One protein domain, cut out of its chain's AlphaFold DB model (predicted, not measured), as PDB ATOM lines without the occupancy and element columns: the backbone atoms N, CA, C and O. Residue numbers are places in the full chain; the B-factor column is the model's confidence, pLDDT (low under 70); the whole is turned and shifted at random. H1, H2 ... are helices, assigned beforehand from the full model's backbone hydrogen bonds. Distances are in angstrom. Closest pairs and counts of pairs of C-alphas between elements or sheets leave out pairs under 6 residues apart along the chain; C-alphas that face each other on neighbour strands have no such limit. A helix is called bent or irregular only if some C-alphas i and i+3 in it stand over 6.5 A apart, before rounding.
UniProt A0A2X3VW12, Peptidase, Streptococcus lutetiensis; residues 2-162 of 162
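AT A GLANCE: This is residues 2 to 162 of the 162 residues of the protein "Peptidase" of Streptococcus lutetiensis (UniProt A0A2X3VW12). A loose, elongated string of helices and long links has the touching pair H3 and H8 at one end, H1 and H2 at the other, and H4 to H7 spread between. Residues 30 to 54 run from H2 back along the length to H3, and residues 27 to 34 stick out. The printed part has 161 residues with eight named helices, H1 to H8 in chain order, and no named strand; it is all helix, though under half of the residues are in named elements. It is loose, with a radius of gyration of the C-alphas of 21.5 A and spans of 68 by 38 by 31 A.

HOW THE PARTS SIT: H8, residues 143 to 160, has a kink of 38 degrees near residue 150 and is only just irregular, C-alphas 147 and 150 being 6.8 A apart. Its residues 153 to 160 touch residues 58 to 63 of H3, residues 55 to 66, at a steep tilt of 51 degrees, opposite ways; the closest C-alphas, of Ala 59 and His 160, are 4.7 A apart. H4, residues 83 to 86, and H7, residues 114 to 120, are close but not clearly touching, the closest C-alphas being Tyr 86 and Ile 117 at 6.6 A. So are H5, residues 93 to 101, and H6, residues 106 to 109, with Lys 100 and Met 106 at 6.2 A, and H6 and H1, residues 2 to 6, with Ala 108 and Arg 3 at 7.6 A. H2, residues 17 to 29, touches no helix. Every O i to N i+4 pair is within hydrogen-bond range in H5 and H7, against 8 of 9 in H2, 7 of 8 in H3, 11 of 14 in H8 and 0 of 1 in H1, where 2 of 2 O i to N i+3 pairs are; H4 and H6 are too short for an i+4 pair.

IN THESE COORDINATES: H8 is 25.4 A long, H2 18.8 A and H3 17.0 A. H1 begins at C-alpha 2 (102.145, 124.585, 124.177), and H8 ends at C-alpha 160 (138.060, 123.069, 162.528).

THE WHOLE: The C-alphas farthest apart, of Gln 30 and Glu 66, are 68.2 A apart. The printed part has no cut; the links H2 to H3, H3 to H4 and H7 to H8 are long. Residues 2 to 11 and 162 have pLDDT under 70.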
ATOM      1  N   ILE A   2     100.728 124.157 124.183       52.44
ATOM      2  CA  ILE A   2     102.145 124.585 124.177       52.44
ATOM      3  C   ILE A   2     103.107 123.539 124.780       52.44
ATOM      4  O   ILE A   2     104.142 123.240 124.202       52.44
ATOM      5  N   ARG A   3     102.723 122.887 125.886       50.81
ATOM      6  CA  ARG A   3     103.540 121.851 126.551       50.81
ATOM      7  C   ARG A   3     103.914 120.666 125.638       50.81
ATOM      8  O   ARG A   3     105.042 120.197 125.688       50.81
ATOM      9  N   LYS A   4     103.004 120.254 124.742       54.16
ATOM     10  CA  LYS A   4     103.252 119.166 123.777       54.16
ATOM     11  C   LYS A   4     104.250 119.546 122.680       54.16
ATOM     12  O   LYS A   4     104.878 118.651 122.140       54.16
ATOM     13  N   CYS A   5     104.387 120.834 122.348       55.38
ATOM     14  CA  CYS A   5     105.366 121.290 121.358       55.38
ATOM     15  C   CYS A   5     106.800 121.178 121.884       55.38
ATOM     16  O   CYS A   5     107.700 120.866 121.113       55.38
ATOM     17  N   PHE A   6     107.010 121.387 123.186       56.50
ATOM     18  CA  PHE A   6     108.347 121.369 123.785       56.50
ATOM     19  C   PHE A   6     108.781 119.985 124.289       56.50
ATOM     20  O   PHE A   6     109.972 119.714 124.351       56.50
ATOM     21  N   GLU A   7     107.841 119.080 124.583       53.09
ATOM     22  CA  GLU A   7     108.137 117.678 124.933       53.09
ATOM     23  C   GLU A   7     108.683 116.859 123.741       53.09
ATOM     24  O   GLU A   7     109.266 115.799 123.945       53.09
ATOM     25  N   THR A   8     108.516 117.338 122.500       50.53
ATOM     26  CA  THR A   8     108.937 116.643 121.269       50.53
ATOM     27  C   THR A   8     110.268 117.117 120.679       50.53
ATOM     28  O   THR A   8     110.698 116.565 119.670       50.53
ATOM     29  N   ILE A   9     110.918 118.134 121.255       54.16
ATOM     30  CA  ILE A   9     112.174 118.670 120.715       54.16
ATOM     31  C   ILE A   9     113.341 118.100 121.524       54.16
ATOM     32  O   ILE A   9     113.595 118.508 122.652       54.16
ATOM     33  N   GLU A  10     114.038 117.133 120.929       50.22
ATOM     34  CA  GLU A  10     115.109 116.347 121.561       50.22
ATOM     35  C   GLU A  10     116.339 117.194 121.950       50.22
ATOM     36  O   GLU A  10     117.097 116.825 122.843       50.22
ATOM     37  N   TYR A  11     116.511 118.362 121.320       61.31
ATOM     38  CA  TYR A  11     117.558 119.335 121.627       61.31
ATOM     39  C   TYR A  11     117.032 120.751 121.365       61.31
ATOM     40  O   TYR A  11     117.170 121.295 120.271       61.31
ATOM     41  N   TYR A  12     116.378 121.341 122.364       75.00
ATOM     42  CA  TYR A  12     115.982 122.747 122.330       75.00
ATOM     43  C   TYR A  12     116.673 123.509 123.455       75.00
ATOM     44  O   TYR A  12     116.721 123.052 124.602       75.00
ATOM     45  N   ASP A  13     117.205 124.680 123.128       87.88
ATOM     46  CA  ASP A  13     117.808 125.560 124.112       87.88
ATOM     47  C   ASP A  13     116.723 126.199 124.975       87.88
ATOM     48  O   ASP A  13     116.006 127.092 124.542       87.88
ATOM     49  N   LYS A  14     116.620 125.771 126.234       88.19
ATOM     50  CA  LYS A  14     115.607 126.256 127.184       88.19
ATOM     51  C   LYS A  14     115.578 127.785 127.337       88.19
ATOM     52  O   LYS A  14     114.572 128.318 127.795       88.19
ATOM     53  N   ARG A  15     116.660 128.479 126.973       90.00
ATOM     54  CA  ARG A  15     116.761 129.946 126.970       90.00
ATOM     55  C   ARG A  15     115.888 130.600 125.904       90.00
ATOM     56  O   ARG A  15     115.368 131.684 126.141       90.00
ATOM     57  N   GLU A  16     115.666 129.909 124.794       91.50
ATOM     58  CA  GLU A  16     114.914 130.416 123.647       91.50
ATOM     59  C   GLU A  16     113.388 130.298 123.846       91.50
ATOM     60  O   GLU A  16     112.620 131.030 123.229       91.50
ATOM     61  N   VAL A  17     112.921 129.457 124.786       89.75
ATOM     62  CA  VAL A  17     111.482 129.143 124.952       89.75
ATOM     63  C   VAL A  17     110.652 130.394 125.231       89.75
ATOM     64  O   VAL A  17     109.510 130.504 124.780       89.75
ATOM     65  N   GLY A  18     111.208 131.326 126.008       91.44
ATOM     66  CA  GLY A  18     110.535 132.583 126.314       91.44
ATOM     67  C   GLY A  18     110.280 133.409 125.056       91.44
ATOM     68  O   GLY A  18     109.172 133.916 124.895       91.44
ATOM     69  N   PHE A  19     111.255 133.469 124.145       92.69
ATOM     70  CA  PHE A  19     111.124 134.166 122.866       92.69
ATOM     71  C   PHE A  19     110.072 133.498 121.981       92.69
ATOM     72  O   PHE A  19     109.123 134.166 121.581       92.69
ATOM     73  N   ASP A  20     110.140 132.177 121.794       91.69
ATOM     74  CA  ASP A  20     109.164 131.440 120.977       91.69
ATOM     75  C   ASP A  20     107.723 131.611 121.480       91.69
ATOM     76  O   ASP A  20     106.776 131.728 120.695       91.69
ATOM     77  N   LEU A  21     107.528 131.620 122.804       91.12
ATOM     78  CA  LEU A  21     106.211 131.858 123.386       91.12
ATOM     79  C   LEU A  21     105.730 133.286 123.117       91.12
ATOM     80  O   LEU A  21     104.561 133.477 122.778       91.12
ATOM     81  N   ILE A  22     106.605 134.272 123.304       92.44
ATOM     82  CA  ILE A  22     106.285 135.679 123.076       92.44
ATOM     83  C   ILE A  22     105.930 135.902 121.605       92.44
ATOM     84  O   ILE A  22     104.872 136.463 121.340       92.44
ATOM     85  N   ASP A  23     106.725 135.382 120.670       91.50
ATOM     86  CA  ASP A  23     106.473 135.478 119.230       91.50
ATOM     87  C   ASP A  23     105.136 134.834 118.850       91.50
ATOM     88  O   ASP A  23     104.334 135.408 118.105       91.50
ATOM     89  N   TYR A  24     104.844 133.656 119.415       91.50
ATOM     90  CA  TYR A  24     103.564 132.986 119.212       91.50
ATOM     91  C   TYR A  24     102.381 133.828 119.708       91.50
ATOM     92  O   TYR A  24     101.364 133.913 119.017       91.50
ATOM     93  N   LEU A  25     102.482 134.422 120.901       92.31
ATOM     94  CA  LEU A  25     101.425 135.257 121.478       92.31
ATOM     95  C   LEU A  25     101.269 136.570 120.709       92.31
ATOM     96  O   LEU A  25     100.145 136.982 120.423       92.31
ATOM     97  N   GLU A  26     102.379 137.192 120.325       92.06
ATOM     98  CA  GLU A  26     102.414 138.458 119.607       92.06
ATOM     99  C   GLU A  26     101.739 138.344 118.238       92.06
ATOM    100  O   GLU A  26     100.850 139.140 117.921       92.06
ATOM    101  N   ALA A  27     102.027 137.273 117.490       91.19
ATOM    102  CA  ALA A  27     101.368 136.968 116.218       91.19
ATOM    103  C   ALA A  27      99.839 136.799 116.342       91.19
ATOM    104  O   ALA A  27      99.114 136.907 115.349       91.19
ATOM    105  N   LYS A  28      99.317 136.528 117.546       93.62
ATOM    106  CA  LYS A  28      97.871 136.446 117.815       93.62
ATOM    107  C   LYS A  28      97.238 137.789 118.161       93.62
ATOM    108  O   LYS A  28      96.017 137.889 118.059       93.62
ATOM    109  N   THR A  29      98.022 138.801 118.535       92.62
ATOM    110  CA  THR A  29      97.496 140.130 118.887       92.62
ATOM    111  C   THR A  29      96.987 140.911 117.677       92.62
ATOM    112  O   THR A  29      96.128 141.768 117.851       92.62
ATOM    113  N   GLN A  30      97.477 140.601 116.465       91.50
ATOM    114  CA  GLN A  30      97.144 141.317 115.220       91.50
ATOM    115  C   GLN A  30      97.363 142.839 115.329       91.50
ATOM    116  O   GLN A  30      96.622 143.626 114.744       91.50
ATOM    117  N   SER A  31      98.354 143.250 116.120       92.19
ATOM    118  CA  SER A  31      98.664 144.644 116.420       92.19
ATOM    119  C   SER A  31     100.086 144.958 115.982       92.19
ATOM    120  O   SER A  31     101.010 144.310 116.458       92.19
ATOM    121  N   ASP A  32     100.258 146.026 115.206       88.94
ATOM    122  CA  ASP A  32     101.571 146.507 114.747       88.94
ATOM    123  C   ASP A  32     102.216 147.536 115.703       88.94
ATOM    124  O   ASP A  32     103.207 148.187 115.367       88.94
ATOM    125  N   GLU A  33     101.645 147.735 116.896       95.38
ATOM    126  CA  GLU A  33     102.220 148.619 117.915       95.38
ATOM    127  C   GLU A  33     103.591 148.135 118.406       95.38
ATOM    128  O   GLU A  33     103.814 146.947 118.645       95.38
ATOM    129  N   VAL A  34     104.500 149.086 118.640       93.00
ATOM    130  CA  VAL A  34     105.816 148.803 119.224       93.00
ATOM    131  C   VAL A  34     105.655 148.391 120.684       93.00
ATOM    132  O   VAL A  34     105.122 149.144 121.499       93.00
ATOM    133  N   LYS A  35     106.182 147.214 121.028       93.75
ATOM    134  CA  LYS A  35     106.119 146.636 122.374       93.75
ATOM    135  C   LYS A  35     107.524 146.400 122.916       93.75
ATOM    136  O   LYS A  35     108.416 145.966 122.192       93.75
ATOM    137  N   VAL A  36     107.712 146.663 124.208       95.25
ATOM    138  CA  VAL A  36     108.912 146.265 124.958       95.25
ATOM    139  C   VAL A  36     108.481 145.220 125.974       95.25
ATOM    140  O   VAL A  36     107.666 145.508 126.848       95.25
ATOM    141  N   ILE A  37     109.018 144.010 125.847       94.25
ATOM    142  CA  ILE A  37     108.691 142.881 126.718       94.25
ATOM    143  C   ILE A  37     109.945 142.509 127.504       94.25
ATOM    144  O   ILE A  37     111.023 142.356 126.935       94.25
ATOM    145  N   ILE A  38     109.796 142.381 128.821       95.12
ATOM    146  CA  ILE A  38     110.868 142.000 129.740       95.12
ATOM    147  C   ILE A  38     110.443 140.707 130.421       95.12
ATOM    148  O   ILE A  38     109.335 140.618 130.945       95.12
ATOM    149  N   PHE A  39     111.324 139.713 130.411       95.25
ATOM    150  CA  PHE A  39     111.097 138.427 131.057       95.25
ATOM    151  C   PHE A  39     112.422 137.817 131.534       95.25
ATOM    152  O   PHE A  39     113.504 138.276 131.168       95.25
ATOM    153  N   LEU A  40     112.323 136.785 132.368       95.81
ATOM    154  CA  LEU A  40     113.439 135.999 132.886       95.81
ATOM    155  C   LEU A  40     113.549 134.673 132.127       95.81
ATOM    156  O   LEU A  40     112.541 134.034 131.832       95.81
ATOM    157  N   ALA A  41     114.779 134.250 131.845       94.00
ATOM    158  CA  ALA A  41     115.098 132.995 131.169       94.00
ATOM    159  C   ALA A  41     116.060 132.152 132.030       94.00
ATOM    160  O   ALA A  41     116.721 132.699 132.917       94.00
ATOM    161  N   PRO A  42     116.170 130.830 131.797       92.69
ATOM    162  CA  PRO A  42     117.090 129.986 132.546       92.69
ATOM    163  C   PRO A  42     118.566 130.336 132.272       92.69
ATOM    164  O   PRO A  42     118.890 130.807 131.183       92.69
ATOM    165  N   PRO A  43     119.491 129.991 133.186       92.38
ATOM    166  CA  PRO A  43     119.240 129.492 134.538       92.38
ATOM    167  C   PRO A  43     118.961 130.631 135.535       92.38
ATOM    168  O   PRO A  43     119.506 131.725 135.413       92.38
ATOM    169  N   PHE A  44     118.178 130.335 136.576       92.62
ATOM    170  CA  PHE A  44     118.110 131.157 137.785       92.62
ATOM    171  C   PHE A  44     118.917 130.475 138.894       92.62
ATOM    172  O   PHE A  44     118.485 129.459 139.432       92.62
ATOM    173  N   CYS A  45     120.078 131.026 139.242       91.75
ATOM    174  CA  CYS A  45     120.909 130.511 140.332       91.75
ATOM    175  C   CYS A  45     120.495 131.168 141.659       91.75
ATOM    176  O   CYS A  45     120.684 132.381 141.793       91.75
ATOM    177  N   PRO A  46     119.942 130.408 142.628       92.38
ATOM    178  CA  PRO A  46     119.538 130.966 143.911       92.38
ATOM    179  C   PRO A  46     120.713 131.595 144.649       92.38
ATOM    180  O   PRO A  46     121.852 131.125 144.581       92.38
ATOM    181  N   ARG A  47     120.438 132.671 145.383       90.50
ATOM    182  CA  ARG A  47     121.448 133.309 146.218       90.50
ATOM    183  C   ARG A  47     121.624 132.493 147.486       90.50
ATOM    184  O   ARG A  47     120.676 132.332 148.254       90.50
ATOM    185  N   ASN A  48     122.855 132.090 147.772       90.44
ATOM    186  CA  ASN A  48     123.207 131.519 149.064       90.44
ATOM    187  C   ASN A  48     124.469 132.134 149.658       90.44
ATOM    188  O   ASN A  48     125.263 132.780 148.976       90.44
ATOM    189  N   TYR A  49     124.572 132.003 150.976       90.44
ATOM    190  CA  TYR A  49     125.731 132.380 151.764       90.44
ATOM    191  C   TYR A  49     125.662 131.678 153.120       90.44
ATOM    192  O   TYR A  49     124.578 131.449 153.667       90.44
ATOM    193  N   THR A  50     126.837 131.403 153.671       89.38
ATOM    194  CA  THR A  50     127.002 130.947 155.049       89.38
ATOM    195  C   THR A  50     126.707 132.087 156.023       89.38
ATOM    196  O   THR A  50     127.146 133.228 155.822       89.38
ATOM    197  N   ASP A  51     125.963 131.780 157.083       90.12
ATOM    198  CA  ASP A  51     125.656 132.738 158.139       90.12
ATOM    199  C   ASP A  51     126.895 133.069 158.969       90.12
ATOM    200  O   ASP A  51     127.761 132.221 159.208       90.12
ATOM    201  N   ARG A  52     126.978 134.327 159.410       90.88
ATOM    202  CA  ARG A  52     128.055 134.773 160.298       90.88
ATOM    203  C   ARG A  52     127.969 134.000 161.616       90.88
ATOM    204  O   ARG A  52     126.867 133.743 162.089       90.88
ATOM    205  N   ASP A  53     129.122 133.666 162.185       92.62
ATOM    206  CA  ASP A  53     129.251 132.947 163.459       92.62
ATOM    207  C   ASP A  53     128.684 131.512 163.446       92.62
ATOM    208  O   ASP A  53     128.648 130.860 164.487       92.62
ATOM    209  N   SER A  54     128.286 130.976 162.286       93.62
ATOM    210  CA  SER A  54     127.994 129.544 162.134       93.62
ATOM    211  C   SER A  54     129.259 128.695 162.303       93.62
ATOM    212  O   SER A  54     130.372 129.204 162.153       93.62
ATOM    213  N   ASP A  55     129.106 127.391 162.537       94.81
ATOM    214  CA  ASP A  55     130.244 126.466 162.665       94.81
ATOM    215  C   ASP A  55     131.167 126.518 161.436       94.81
ATOM    216  O   ASP A  55     132.390 126.529 161.564       94.81
ATOM    217  N   VAL A  56     130.585 126.664 160.239       94.88
ATOM    218  CA  VAL A  56     131.323 126.837 158.977       94.88
ATOM    219  C   VAL A  56     132.103 128.154 158.951       94.88
ATOM    220  O   VAL A  56     133.267 128.160 158.552       94.88
ATOM    221  N   ASP A  57     131.493 129.269 159.367       94.94
ATOM    222  CA  ASP A  57     132.160 130.580 159.399       94.94
ATOM    223  C   ASP A  57     133.297 130.593 160.430       94.94
ATOM    224  O   ASP A  57     134.404 131.028 160.124       94.94
ATOM    225  N   GLN A  58     133.067 130.033 161.619       96.00
ATOM    226  CA  GLN A  58     134.085 129.916 162.661       96.00
ATOM    227  C   GLN A  58     135.243 129.002 162.239       96.00
ATOM    228  O   GLN A  58     136.406 129.333 162.483       96.00
ATOM    229  N   ALA A  59     134.952 127.869 161.593       96.88
ATOM    230  CA  ALA A  59     135.975 126.970 161.067       96.88
ATOM    231  C   ALA A  59     136.817 127.638 159.975       96.88
ATOM    232  O   ALA A  59     138.041 127.484 159.946       96.88
ATOM    233  N   LEU A  60     136.174 128.424 159.106       96.06
ATOM    234  CA  LEU A  60     136.846 129.208 158.078       96.06
ATOM    235  C   LEU A  60     137.771 130.267 158.694       96.06
ATOM    236  O   LEU A  60     138.920 130.364 158.273       96.06
ATOM    237  N   GLU A  61     137.311 131.016 159.700       95.81
ATOM    238  CA  GLU A  61     138.134 132.021 160.390       95.81
ATOM    239  C   GLU A  61     139.355 131.381 161.068       95.81
ATOM    240  O   GLU A  61     140.481 131.838 160.865       95.81
ATOM    241  N   LYS A  62     139.173 130.273 161.802       97.12
ATOM    242  CA  LYS A  62     140.289 129.529 162.417       97.12
ATOM    243  C   LYS A  62     141.290 129.057 161.367       97.12
ATOM    244  O   LYS A  62     142.484 129.314 161.513       97.12
ATOM    245  N   MET A  63     140.810 128.450 160.280       97.31
ATOM    246  CA  MET A  63     141.665 128.039 159.168       97.31
ATOM    247  C   MET A  63     142.445 129.232 158.603       97.31
ATOM    248  O   MET A  63     143.659 129.143 158.452       97.31
ATOM    249  N   MET A  64     141.797 130.375 158.351       96.56
ATOM    250  CA  MET A  64     142.471 131.555 157.796       96.56
ATOM    251  C   MET A  64     143.610 132.061 158.698       96.56
ATOM    252  O   MET A  64     144.626 132.521 158.178       96.56
ATOM    253  N   THR A  65     143.488 131.937 160.025       96.88
ATOM    254  CA  THR A  65     144.563 132.331 160.957       96.88
ATOM    255  C   THR A  65     145.806 131.439 160.898       96.88
ATOM    256  O   THR A  65     146.891 131.901 161.247       96.88
ATOM    257  N   GLU A  66     145.692 130.194 160.424       97.75
ATOM    258  CA  GLU A  66     146.831 129.269 160.289       97.75
ATOM    259  C   GLU A  66     147.688 129.534 159.044       97.75
ATOM    260  O   GLU A  66     148.831 129.081 158.971       97.75
ATOM    261  N   PHE A  67     147.161 130.283 158.072       96.56
ATOM    262  CA  PHE A  67     147.827 130.582 156.802       96.56
ATOM    263  C   PHE A  67     147.889 132.103 156.545       96.56
ATOM    264  O   PHE A  67     147.353 132.582 155.543       96.56
ATOM    265  N   PRO A  68     148.546 132.891 157.422       95.06
ATOM    266  CA  PRO A  68     148.550 134.354 157.328       95.06
ATOM    267  C   PRO A  68     149.183 134.884 156.029       95.06
ATOM    268  O   PRO A  68     148.786 135.941 155.538       95.06
ATOM    269  N   GLU A  69     150.122 134.131 155.451       94.69
ATOM    270  CA  GLU A  69     150.847 134.476 154.219       94.69
ATOM    271  C   GLU A  69     149.968 134.412 152.954       94.69
ATOM    272  O   GLU A  69     150.303 135.002 151.930       94.69
ATOM    273  N   GLU A  70     148.838 133.695 152.998       94.31
ATOM    274  CA  GLU A  70     147.954 133.516 151.835       94.31
ATOM    275  C   GLU A  70     146.986 134.700 151.643       94.31
ATOM    276  O   GLU A  70     146.326 134.817 150.607       94.31
ATOM    277  N   HIS A  71     146.900 135.605 152.628       91.50
ATOM    278  CA  HIS A  71     146.090 136.828 152.570       91.50
ATOM    279  C   HIS A  71     144.651 136.589 152.069       91.50
ATOM    280  O   HIS A  71     144.151 137.286 151.181       91.50
ATOM    281  N   PHE A  72     143.982 135.571 152.619       93.56
ATOM    282  CA  PHE A  72     142.640 135.184 152.196       93.56
ATOM    283  C   PHE A  72     141.625 136.325 152.321       93.56
ATOM    284  O   PHE A  72     141.611 137.084 153.289       93.56
ATOM    285  N   VAL A  73     140.709 136.396 151.352       90.38
ATOM    286  CA  VAL A  73     139.585 137.338 151.361       90.38
ATOM    287  C   VAL A  73     138.283 136.552 151.403       90.38
ATOM    288  O   VAL A  73     137.888 135.941 150.409       90.38
ATOM    289  N   LYS A  74     137.583 136.612 152.539       90.50
ATOM    290  CA  LYS A  74     136.245 136.032 152.683       90.50
ATOM    291  C   LYS A  74     135.227 136.841 151.877       90.50
ATOM    292  O   LYS A  74     135.115 138.056 152.039       90.50
ATOM    293  N   ARG A  75     134.460 136.169 151.015       89.75
ATOM    294  CA  ARG A  75     133.377 136.768 150.220       89.75
ATOM    295  C   ARG A  75     132.100 135.957 150.392       89.75
ATOM    296  O   ARG A  75     132.151 134.739 150.464       89.75
ATOM    297  N   ARG A  76     130.950 136.638 150.398       87.75
ATOM    298  CA  ARG A  76     129.613 136.005 150.397       87.75
ATOM    299  C   ARG A  76     129.116 135.628 148.998       87.75
ATOM    300  O   ARG A  76     127.953 135.301 148.826       87.75
ATOM    301  N   PHE A  77     129.970 135.775 147.993       82.44
ATOM    302  CA  PHE A  77     129.634 135.589 146.592       82.44
ATOM    303  C   PHE A  77     130.866 135.066 145.857       82.44
ATOM    304  O   PHE A  77     131.957 135.639 145.984       82.44
ATOM    305  N   SER A  78     130.659 133.999 145.090       82.00
ATOM    306  CA  SER A  78     131.632 133.453 144.150       82.00
ATOM    307  C   SER A  78     131.394 134.077 142.770       82.00
ATOM    308  O   SER A  78     130.266 134.034 142.281       82.00
ATOM    309  N   PRO A  79     132.414 134.669 142.119       76.25
ATOM    310  CA  PRO A  79     132.256 135.294 140.805       76.25
ATOM    311  C   PRO A  79     132.104 134.295 139.655       76.25
ATOM    312  O   PRO A  79     131.957 134.712 138.507       76.25
ATOM    313  N   PHE A  80     132.151 132.995 139.946       81.06
ATOM    314  CA  PHE A  80     132.037 131.933 138.961       81.06
ATOM    315  C   PHE A  80     130.739 131.163 139.169       81.06
ATOM    316  O   PHE A  80     130.265 130.999 140.292       81.06
ATOM    317  N   LEU A  81     130.162 130.701 138.061       79.31
ATOM    318  CA  LEU A  81     128.961 129.884 138.090       79.31
ATOM    319  C   LEU A  81     129.279 128.542 138.758       79.31
ATOM    320  O   LEU A  81     130.217 127.863 138.344       79.31
ATOM    321  N   SER A  82     128.497 128.169 139.766       85.94
ATOM    322  CA  SER A  82     128.633 126.894 140.468       85.94
ATOM    323  C   SER A  82     127.262 126.323 140.803       85.94
ATOM    324  O   SER A  82     126.366 127.055 141.243       85.94
ATOM    325  N   ASP A  83     127.123 125.005 140.654       89.88
ATOM    326  CA  ASP A  83     125.931 124.257 141.065       89.88
ATOM    327  C   ASP A  83     125.708 124.314 142.584       89.88
ATOM    328  O   ASP A  83     124.601 124.061 143.058       89.88
ATOM    329  N   SER A  84     126.716 124.744 143.355       90.75
ATOM    330  CA  SER A  84     126.558 125.047 144.779       90.75
ATOM    331  C   SER A  84     125.480 126.103 145.048       90.75
ATOM    332  O   SER A  84     124.900 126.113 146.133       90.75
ATOM    333  N   SER A  85     125.132 126.929 144.052       90.44
ATOM    334  CA  SER A  85     124.009 127.880 144.103       90.44
ATOM    335  C   SER A  85     122.670 127.210 144.451       90.44
ATOM    336  O   SER A  85     121.799 127.848 145.030       90.44
ATOM    337  N   TYR A  86     122.499 125.921 144.135       94.06
ATOM    338  CA  TYR A  86     121.260 125.169 144.377       94.06
ATOM    339  C   TYR A  86     121.234 124.406 145.707       94.06
ATOM    340  O   TYR A  86     120.266 123.698 145.968       94.06
ATOM    341  N   LEU A  87     122.275 124.497 146.540       94.50
ATOM    342  CA  LEU A  87     122.347 123.747 147.804       94.50
ATOM    343  C   LEU A  87     121.616 124.433 148.965       94.50
ATOM    344  O   LEU A  87     121.143 123.764 149.881       94.50
ATOM    345  N   ALA A  88     121.484 125.752 148.884       94.06
ATOM    346  CA  ALA A  88     120.753 126.590 149.822       94.06
ATOM    347  C   ALA A  88     120.142 127.771 149.061       94.06
ATOM    348  O   ALA A  88     120.567 128.091 147.948       94.06
ATOM    349  N   MET A  89     119.155 128.438 149.659       93.69
ATOM    350  CA  MET A  89     118.566 129.643 149.077       93.69
ATOM    351  C   MET A  89     118.176 130.656 150.144       93.69
ATOM    352  O   MET A  89     117.824 130.293 151.266       93.69
ATOM    353  N   ARG A  90     118.193 131.935 149.773       92.75
ATOM    354  CA  ARG A  90     117.864 133.051 150.673       92.75
ATOM    355  C   ARG A  90     116.742 133.940 150.129       92.75
ATOM    356  O   ARG A  90     116.408 134.949 150.742       92.75
ATOM    357  N   GLU A  91     116.164 133.582 148.985       95.06
ATOM    358  CA  GLU A  91     114.965 134.200 148.422       95.06
ATOM    359  C   GLU A  91     113.746 133.961 149.319       95.06
ATOM    360  O   GLU A  91     113.492 132.840 149.776       95.06
ATOM    361  N   SER A  92     112.950 135.010 149.526       95.88
ATOM    362  CA  SER A  92     111.667 134.908 150.221       95.88
ATOM    363  C   SER A  92     110.623 134.165 149.370       95.88
ATOM    364  O   SER A  92     110.798 134.009 148.158       95.88
ATOM    365  N   PRO A  93     109.507 133.693 149.955       95.56
ATOM    366  CA  PRO A  93     108.391 133.166 149.170       95.56
ATOM    367  C   PRO A  93     107.885 134.166 148.119       95.56
ATOM    368  O   PRO A  93     107.621 133.777 146.988       95.56
ATOM    369  N   GLU A  94     107.831 135.457 148.458       97.56
ATOM    370  CA  GLU A  94     107.419 136.519 147.532       97.56
ATOM    371  C   GLU A  94     108.387 136.670 146.348       97.56
ATOM    372  O   GLU A  94     107.944 136.829 145.210       97.56
ATOM    373  N   ASP A  95     109.700 136.579 146.587       96.44
ATOM    374  CA  ASP A  95     110.707 136.630 145.518       96.44
ATOM    375  C   ASP A  95     110.531 135.476 144.525       96.44
ATOM    376  O   ASP A  95     110.651 135.673 143.316       96.44
ATOM    377  N   ILE A  96     110.201 134.280 145.022       95.94
ATOM    378  CA  ILE A  96     109.965 133.097 144.185       95.94
ATOM    379  C   ILE A  96     108.688 133.236 143.363       95.94
ATOM    380  O   ILE A  96     108.683 132.890 142.182       95.94
ATOM    381  N   GLU A  97     107.621 133.782 143.939       95.88
ATOM    382  CA  GLU A  97     106.398 134.038 143.180       95.88
ATOM    383  C   GLU A  97     106.618 135.112 142.104       95.88
ATOM    384  O   GLU A  97     106.179 134.941 140.966       95.88
ATOM    385  N   LYS A  98     107.391 136.168 142.398       96.62
ATOM    386  CA  LYS A  98     107.803 137.159 141.388       96.62
ATOM    387  C   LYS A  98     108.665 136.541 140.290       96.62
ATOM    388  O   LYS A  98     108.455 136.860 139.121       96.62
ATOM    389  N   LEU A  99     109.607 135.667 140.642       95.94
ATOM    390  CA  LEU A  99     110.427 134.930 139.680       95.94
ATOM    391  C   LEU A  99     109.537 134.133 138.723       95.94
ATOM    392  O   LEU A  99     109.617 134.340 137.517       95.94
ATOM    393  N   LYS A 100     108.637 133.295 139.251       94.69
ATOM    394  CA  LYS A 100     107.711 132.485 138.445       94.69
ATOM    395  C   LYS A 100     106.808 133.338 137.556       94.69
ATOM    396  O   LYS A 100     106.634 133.022 136.384       94.69
ATOM    397  N   ALA A 101     106.270 134.437 138.087       95.75
ATOM    398  CA  ALA A 101     105.386 135.332 137.342       95.75
ATOM    399  C   ALA A 101     106.073 136.008 136.142       95.75
ATOM    400  O   ALA A 101     105.402 136.362 135.176       95.75
ATOM    401  N   ASN A 102     107.399 136.172 136.191       96.38
ATOM    402  CA  ASN A 102     108.185 136.818 135.137       96.38
ATOM    403  C   ASN A 102     109.039 135.833 134.329       96.38
ATOM    404  O   ASN A 102     109.818 136.269 133.484       96.38
ATOM    405  N   PHE A 103     108.915 134.525 134.567       96.00
ATOM    406  CA  PHE A 103     109.711 133.487 133.919       96.00
ATOM    407  C   PHE A 103     108.786 132.560 133.114       96.00
ATOM    408  O   PHE A 103     108.196 131.620 133.659       96.00
ATOM    409  N   PRO A 104     108.644 132.806 131.797       93.75
ATOM    410  CA  PRO A 104     107.742 132.055 130.944       93.75
ATOM    411  C   PRO A 104     108.007 130.553 131.007       93.75
ATOM    412  O   PRO A 104     109.114 130.087 130.748       93.75
ATOM    413  N   LEU A 105     106.962 129.791 131.340       92.19
ATOM    414  CA  LEU A 105     106.993 128.328 131.411       92.19
ATOM    415  C   LEU A 105     108.045 127.758 132.381       92.19
ATOM    416  O   LEU A 105     108.444 126.604 132.205       92.19
ATOM    417  N   MET A 106     108.451 128.510 133.417       92.38
ATOM    418  CA  MET A 106     109.479 128.100 134.385       92.38
ATOM    419  C   MET A 106     109.291 126.661 134.879       92.38
ATOM    420  O   MET A 106     110.195 125.852 134.721       92.38
ATOM    421  N   ASP A 107     108.106 126.299 135.374       91.00
ATOM    422  CA  ASP A 107     107.854 124.958 135.926       91.00
ATOM    423  C   ASP A 107     108.029 123.820 134.904       91.00
ATOM    424  O   ASP A 107     108.277 122.676 135.282       91.00
ATOM    425  N   ALA A 108     107.893 124.104 133.605       89.56
ATOM    426  CA  ALA A 108     108.066 123.109 132.550       89.56
ATOM    427  C   ALA A 108     109.523 123.006 132.085       89.56
ATOM    428  O   ALA A 108     110.024 121.906 131.855       89.56
ATOM    429  N   ILE A 109     110.204 124.143 131.925       90.38
ATOM    430  CA  ILE A 109     111.531 124.187 131.290       90.38
ATOM    431  C   ILE A 109     112.667 124.218 132.310       90.38
ATOM    432  O   ILE A 109     113.765 123.719 132.050       90.38
ATOM    433  N   TYR A 110     112.394 124.746 133.496       92.62
ATOM    434  CA  TYR A 110     113.337 124.936 134.584       92.62
ATOM    435  C   TYR A 110     112.660 124.661 135.946       92.62
ATOM    436  O   TYR A 110     112.445 125.583 136.738       92.62
ATOM    437  N   PRO A 111     112.290 123.394 136.227       91.88
ATOM    438  CA  PRO A 111     111.623 123.021 137.471       91.88
ATOM    439  C   PRO A 111     112.594 123.122 138.656       91.88
ATOM    440  O   PRO A 111     113.294 122.165 138.989       91.88
ATOM    441  N   LEU A 112     112.658 124.295 139.286       93.69
ATOM    442  CA  LEU A 112     113.510 124.543 140.446       93.69
ATOM    443  C   LEU A 112     112.877 123.920 141.709       93.69
ATOM    444  O   LEU A 112     111.765 124.309 142.076       93.69
ATOM    445  N   PRO A 113     113.552 122.991 142.417       95.56
ATOM    446  CA  PRO A 113     112.988 122.299 143.575       95.56
ATOM    447  C   PRO A 113     113.079 123.151 144.856       95.56
ATOM    448  O   PRO A 113     113.755 122.783 145.813       95.56
ATOM    449  N   VAL A 114     112.396 124.299 144.868       95.50
ATOM    450  CA  VAL A 114     112.467 125.340 145.917       95.50
ATOM    451  C   VAL A 114     112.333 124.770 147.330       95.50
ATOM    452  O   VAL A 114     113.187 125.023 148.178       95.50
ATOM    453  N   GLU A 115     111.299 123.969 147.579       95.62
ATOM    454  CA  GLU A 115     111.045 123.419 148.916       95.62
ATOM    455  C   GLU A 115     112.125 122.424 149.350       95.62
ATOM    456  O   GLU A 115     112.554 122.443 150.501       95.62
ATOM    457  N   THR A 116     112.641 121.608 148.425       97.44
ATOM    458  CA  THR A 116     113.751 120.693 148.717       97.44
ATOM    459  C   THR A 116     115.008 121.469 149.097       97.44
ATOM    460  O   THR A 116     115.615 121.162 150.120       97.44
ATOM    461  N   ILE A 117     115.365 122.502 148.323       96.69
ATOM    462  CA  ILE A 117     116.545 123.344 148.579       96.69
ATOM    463  C   ILE A 117     116.441 123.993 149.963       96.69
ATOM    464  O   ILE A 117     117.382 123.923 150.748       96.69
ATOM    465  N   ARG A 118     115.276 124.564 150.295       95.06
ATOM    466  CA  ARG A 118     115.027 125.169 151.615       95.06
ATOM    467  C   ARG A 118     115.062 124.162 152.754       95.06
ATOM    468  O   ARG A 118     115.540 124.494 153.828       95.06
ATOM    469  N   SER A 119     114.529 122.960 152.541       96.56
ATOM    470  CA  SER A 119     114.488 121.933 153.586       96.56
ATOM    471  C   SER A 119     115.871 121.375 153.921       96.56
ATOM    472  O   SER A 119     116.114 121.007 155.066       96.56
ATOM    473  N   LEU A 120     116.757 121.302 152.923       96.50
ATOM    474  CA  LEU A 120     118.115 120.803 153.090       96.50
ATOM    475  C   LEU A 120     119.060 121.887 153.623       96.50
ATOM    476  O   LEU A 120     119.905 121.562 154.450       96.50
ATOM    477  N   ASP A 121     118.919 123.130 153.143       94.62
ATOM    478  CA  ASP A 121     119.725 124.312 153.508       94.62
ATOM    479  C   ASP A 121     121.218 123.997 153.706       94.62
ATOM    480  O   ASP A 121     121.821 124.312 154.731       94.62
ATOM    481  N   ILE A 122     121.820 123.306 152.732       94.12
ATOM    482  CA  ILE A 122     123.187 122.797 152.867       94.12
ATOM    483  C   ILE A 122     124.161 123.967 152.678       94.12
ATOM    484  O   ILE A 122     124.203 124.547 151.586       94.12
ATOM    485  N   PRO A 123     124.982 124.312 153.690       91.19
ATOM    486  CA  PRO A 123     125.959 125.378 153.546       91.19
ATOM    487  C   PRO A 123     127.008 124.988 152.504       91.19
ATOM    488  O   PRO A 123     127.576 123.896 152.540       91.19
ATOM    489  N   ALA A 124     127.286 125.911 151.590       89.94
ATOM    490  CA  ALA A 124     128.298 125.749 150.561       89.94
ATOM    491  C   ALA A 124     129.416 126.780 150.739       89.94
ATOM    492  O   ALA A 124     129.165 127.962 150.976       89.94
ATOM    493  N   LEU A 125     130.658 126.321 150.609       91.38
ATOM    494  CA  LEU A 125     131.855 127.142 150.737       91.38
ATOM    495  C   LEU A 125     132.867 126.738 149.664       91.38
ATOM    496  O   LEU A 125     133.268 125.579 149.591       91.38
ATOM    497  N   ASP A 126     133.335 127.721 148.897       91.56
ATOM    498  CA  ASP A 126     134.346 127.516 147.861       91.56
ATOM    499  C   ASP A 126     135.737 127.946 148.362       91.56
ATOM    500  O   ASP A 126     136.064 129.137 148.413       91.56
ATOM    501  N   LEU A 127     136.601 126.977 148.682       93.56
ATOM    502  CA  LEU A 127     138.030 127.220 148.924       93.56
ATOM    503  C   LEU A 127     138.778 127.251 147.586       93.56
ATOM    504  O   LEU A 127     139.104 126.221 146.997       93.56
ATOM    505  N   SER A 128     139.001 128.463 147.086       89.38
ATOM    506  CA  SER A 128     139.401 128.702 145.697       89.38
ATOM    507  C   SER A 128     140.914 128.643 145.447       89.38
ATOM    508  O   SER A 128     141.743 128.648 146.360       89.38
ATOM    509  N   VAL A 129     141.267 128.621 144.159       91.94
ATOM    510  CA  VAL A 129     142.643 128.702 143.651       91.94
ATOM    511  C   VAL A 129     143.018 130.120 143.239       91.94
ATOM    512  O   VAL A 129     142.171 130.904 142.814       91.94
ATOM    513  N   TYR A 130     144.316 130.417 143.235       92.38
ATOM    514  CA  TYR A 130     144.828 131.545 142.464       92.38
ATOM    515  C   TYR A 130     144.836 131.178 140.982       92.38
ATOM    516  O   TYR A 130     145.679 130.405 140.521       92.38
ATOM    517  N   GLY A 131     143.874 131.715 140.238       90.81
ATOM    518  CA  GLY A 131     143.709 131.458 138.813       90.81
ATOM    519  C   GLY A 131     143.339 132.706 138.027       90.81
ATOM    520  O   GLY A 131     142.912 133.717 138.582       90.81
ATOM    521  N   ILE A 132     143.540 132.641 136.712       92.06
ATOM    522  CA  ILE A 132     143.212 133.713 135.772       92.06
ATOM    523  C   ILE A 132     142.494 133.101 134.572       92.06
ATOM    524  O   ILE A 132     142.946 132.098 134.021       92.06
ATOM    525  N   GLY A 133     141.425 133.761 134.125       91.25
ATOM    526  CA  GLY A 133     140.730 133.412 132.887       91.25
ATOM    527  C   GLY A 133     139.812 132.200 133.001       91.25
ATOM    528  O   GLY A 133     139.701 131.476 132.017       91.25
ATOM    529  N   ALA A 134     139.183 131.974 134.158       88.81
ATOM    530  CA  ALA A 134     138.183 130.917 134.324       88.81
ATOM    531  C   ALA A 134     137.090 131.003 133.247       88.81
ATOM    532  O   ALA A 134     136.656 132.103 132.895       88.81
ATOM    533  N   HIS A 135     136.676 129.848 132.724       87.19
ATOM    534  CA  HIS A 135     135.715 129.707 131.623       87.19
ATOM    535  C   HIS A 135     136.164 130.374 130.312       87.19
ATOM    536  O   HIS A 135     135.351 130.728 129.459       87.19
ATOM    537  N   THR A 136     137.476 130.538 130.124       91.31
ATOM    538  CA  THR A 136     138.062 131.006 128.863       91.31
ATOM    539  C   THR A 136     139.156 130.052 128.404       91.31
ATOM    540  O   THR A 136     139.760 129.341 129.198       91.31
ATOM    541  N   TRP A 137     139.515 130.097 127.125       94.94
ATOM    542  CA  TRP A 137     140.637 129.310 126.598       94.94
ATOM    543  C   TRP A 137     142.004 129.664 127.223       94.94
ATOM    544  O   TRP A 137     142.973 128.936 127.030       94.94
ATOM    545  N   LYS A 138     142.101 130.782 127.964       95.31
ATOM    546  CA  LYS A 138     143.303 131.208 128.701       95.31
ATOM    547  C   LYS A 138     143.295 130.778 130.172       95.31
ATOM    548  O   LYS A 138     144.141 131.265 130.933       95.31
ATOM    549  N   GLU A 139     142.344 129.941 130.573       95.12
ATOM    550  CA  GLU A 139     142.217 129.450 131.939       95.12
ATOM    551  C   GLU A 139     143.513 128.794 132.414       95.12
ATOM    552  O   GLU A 139     144.086 127.923 131.758       95.12
ATOM    553  N   ARG A 140     144.017 129.263 133.556       95.25
ATOM    554  CA  ARG A 140     145.223 128.736 134.196       95.25
ATOM    555  C   ARG A 140     145.209 129.037 135.685       95.25
ATOM    556  O   ARG A 140     144.695 130.071 136.106       95.25
ATOM    557  N   LEU A 141     145.843 128.165 136.458       95.50
ATOM    558  CA  LEU A 141     145.981 128.293 137.906       95.50
ATOM    559  C   LEU A 141     147.445 128.240 138.349       95.50
ATOM    560  O   LEU A 141     148.320 127.748 137.628       95.50
ATOM    561  N   TYR A 142     147.715 128.738 139.552       96.50
ATOM    562  CA  TYR A 142     149.029 128.688 140.174       96.50
ATOM    563  C   TYR A 142     149.280 127.307 140.798       96.50
ATOM    564  O   TYR A 142     148.816 126.987 141.894       96.50
ATOM    565  N   LYS A 143     150.029 126.473 140.068       97.19
ATOM    566  CA  LYS A 143     150.296 125.067 140.416       97.19
ATOM    567  C   LYS A 143     150.883 124.851 141.820       97.19
ATOM    568  O   LYS A 143     150.390 123.952 142.493       97.19
ATOM    569  N   PRO A 144     151.888 125.620 142.292       96.56
ATOM    570  CA  PRO A 144     152.448 125.414 143.628       96.56
ATOM    571  C   PRO A 144     151.396 125.537 144.734       96.56
ATOM    572  O   PRO A 144     151.309 124.652 145.584       96.56
ATOM    573  N   TYR A 145     150.538 126.561 144.670       96.94
ATOM    574  CA  TYR A 145     149.427 126.699 145.610       96.94
ATOM    575  C   TYR A 145     148.456 125.522 145.496       96.94
ATOM    576  O   TYR A 145     148.144 124.884 146.496       96.94
ATOM    577  N   PHE A 146     148.033 125.182 144.276       96.19
ATOM    578  CA  PHE A 146     147.053 124.118 144.054       96.19
ATOM    579  C   PHE A 146     147.526 122.734 144.525       96.19
ATOM    580  O   PHE A 146     146.760 122.008 145.147       96.19
ATOM    581  N   TYR A 147     148.782 122.361 144.264       96.94
ATOM    582  CA  TYR A 147     149.292 121.030 144.611       96.94
ATOM    583  C   TYR A 147     149.802 120.912 146.051       96.94
ATOM    584  O   TYR A 147     149.859 119.799 146.576       96.94
ATOM    585  N   HIS A 148     150.191 122.017 146.697       96.62
ATOM    586  CA  HIS A 148     150.882 121.955 147.991       96.62
ATOM    587  C   HIS A 148     150.198 122.737 149.113       96.62
ATOM    588  O   HIS A 148     150.161 122.236 150.240       96.62
ATOM    589  N   THR A 149     149.656 123.924 148.830       97.12
ATOM    590  CA  THR A 149     149.024 124.785 149.841       97.12
ATOM    591  C   THR A 149     147.548 124.453 150.010       97.12
ATOM    592  O   THR A 149     147.140 124.059 151.100       97.12
ATOM    593  N   LEU A 150     146.756 124.523 148.936       97.44
ATOM    594  CA  LEU A 150     145.306 124.325 148.984       97.44
ATOM    595  C   LEU A 150     144.889 122.997 149.651       97.44
ATOM    596  O   LEU A 150     143.971 123.014 150.468       97.44
ATOM    597  N   PRO A 151     145.568 121.850 149.435       97.69
ATOM    598  CA  PRO A 151     145.213 120.618 150.136       97.69
ATOM    599  C   PRO A 151     145.412 120.701 151.657       97.69
ATOM    600  O   PRO A 151     144.716 120.014 152.401       97.69
ATOM    601  N   LYS A 152     146.368 121.509 152.138       98.00
ATOM    602  CA  LYS A 152     146.575 121.752 153.577       98.00
ATOM    603  C   LYS A 152     145.493 122.677 154.130       98.00
ATOM    604  O   LYS A 152     144.943 122.366 155.177       98.00
ATOM    605  N   VAL A 153     145.157 123.730 153.387       98.00
ATOM    606  CA  VAL A 153     144.066 124.673 153.686       98.00
ATOM    607  C   VAL A 153     142.739 123.925 153.839       98.00
ATOM    608  O   VAL A 153     142.079 124.043 154.866       98.00
ATOM    609  N   ILE A 154     142.390 123.066 152.872       97.44
ATOM    610  CA  ILE A 154     141.172 122.242 152.916       97.44
ATOM    611  C   ILE A 154     141.172 121.318 154.142       97.44
ATOM    612  O   ILE A 154     140.164 121.217 154.835       97.44
ATOM    613  N   ARG A 155     142.295 120.648 154.438       97.62
ATOM    614  CA  ARG A 155     142.390 119.766 155.615       97.62
ATOM    615  C   ARG A 155     142.231 120.524 156.932       97.62
ATOM    616  O   ARG A 155     141.516 120.032 157.794       97.62
ATOM    617  N   SER A 156     142.862 121.690 157.066       97.88
ATOM    618  CA  SER A 156     142.726 122.551 158.249       97.88
ATOM    619  C   SER A 156     141.275 122.997 158.441       97.88
ATOM    620  O   SER A 156     140.719 122.832 159.523       97.88
ATOM    621  N   PHE A 157     140.602 123.438 157.370       97.62
ATOM    622  CA  PHE A 157     139.178 123.775 157.430       97.62
ATOM    623  C   PHE A 157     138.323 122.604 157.942       97.62
ATOM    624  O   PHE A 157     137.537 122.780 158.868       97.62
ATOM    625  N   ILE A 158     138.515 121.399 157.392       97.06
ATOM    626  CA  ILE A 158     137.776 120.200 157.826       97.06
ATOM    627  C   ILE A 158     138.043 119.883 159.308       97.06
ATOM    628  O   ILE A 158     137.118 119.522 160.030       97.06
ATOM    629  N   GLN A 159     139.284 120.043 159.778       97.19
ATOM    630  CA  GLN A 159     139.649 119.821 161.182       97.19
ATOM    631  C   GLN A 159     138.964 120.804 162.139       97.19
ATOM    632  O   GLN A 159     138.622 120.411 163.249       97.19
ATOM    633  N   HIS A 160     138.741 122.052 161.716       97.19
ATOM    634  CA  HIS A 160     138.060 123.069 162.528       97.19
ATOM    635  C   HIS A 160     136.535 123.033 162.444       97.19
ATOM    636  O   HIS A 160     135.881 123.633 163.294       97.19
ATOM    637  N   LEU A 161     135.981 122.367 161.426       93.62
ATOM    638  CA  LEU A 161     134.541 122.144 161.268       93.62
ATOM    639  C   LEU A 161     134.017 121.006 162.167       93.62
ATOM    640  O   LEU A 161     132.806 120.829 162.278       93.62
ATOM    641  N   SER A 162     134.926 120.222 162.760       65.62
ATOM    642  CA  SER A 162     134.639 119.024 163.561       65.62
ATOM    643  C   SER A 162     134.313 119.329 165.021       65.62
ATOM    644  O   SER A 162     135.003 120.192 165.611       65.62
TER     645      SER A 162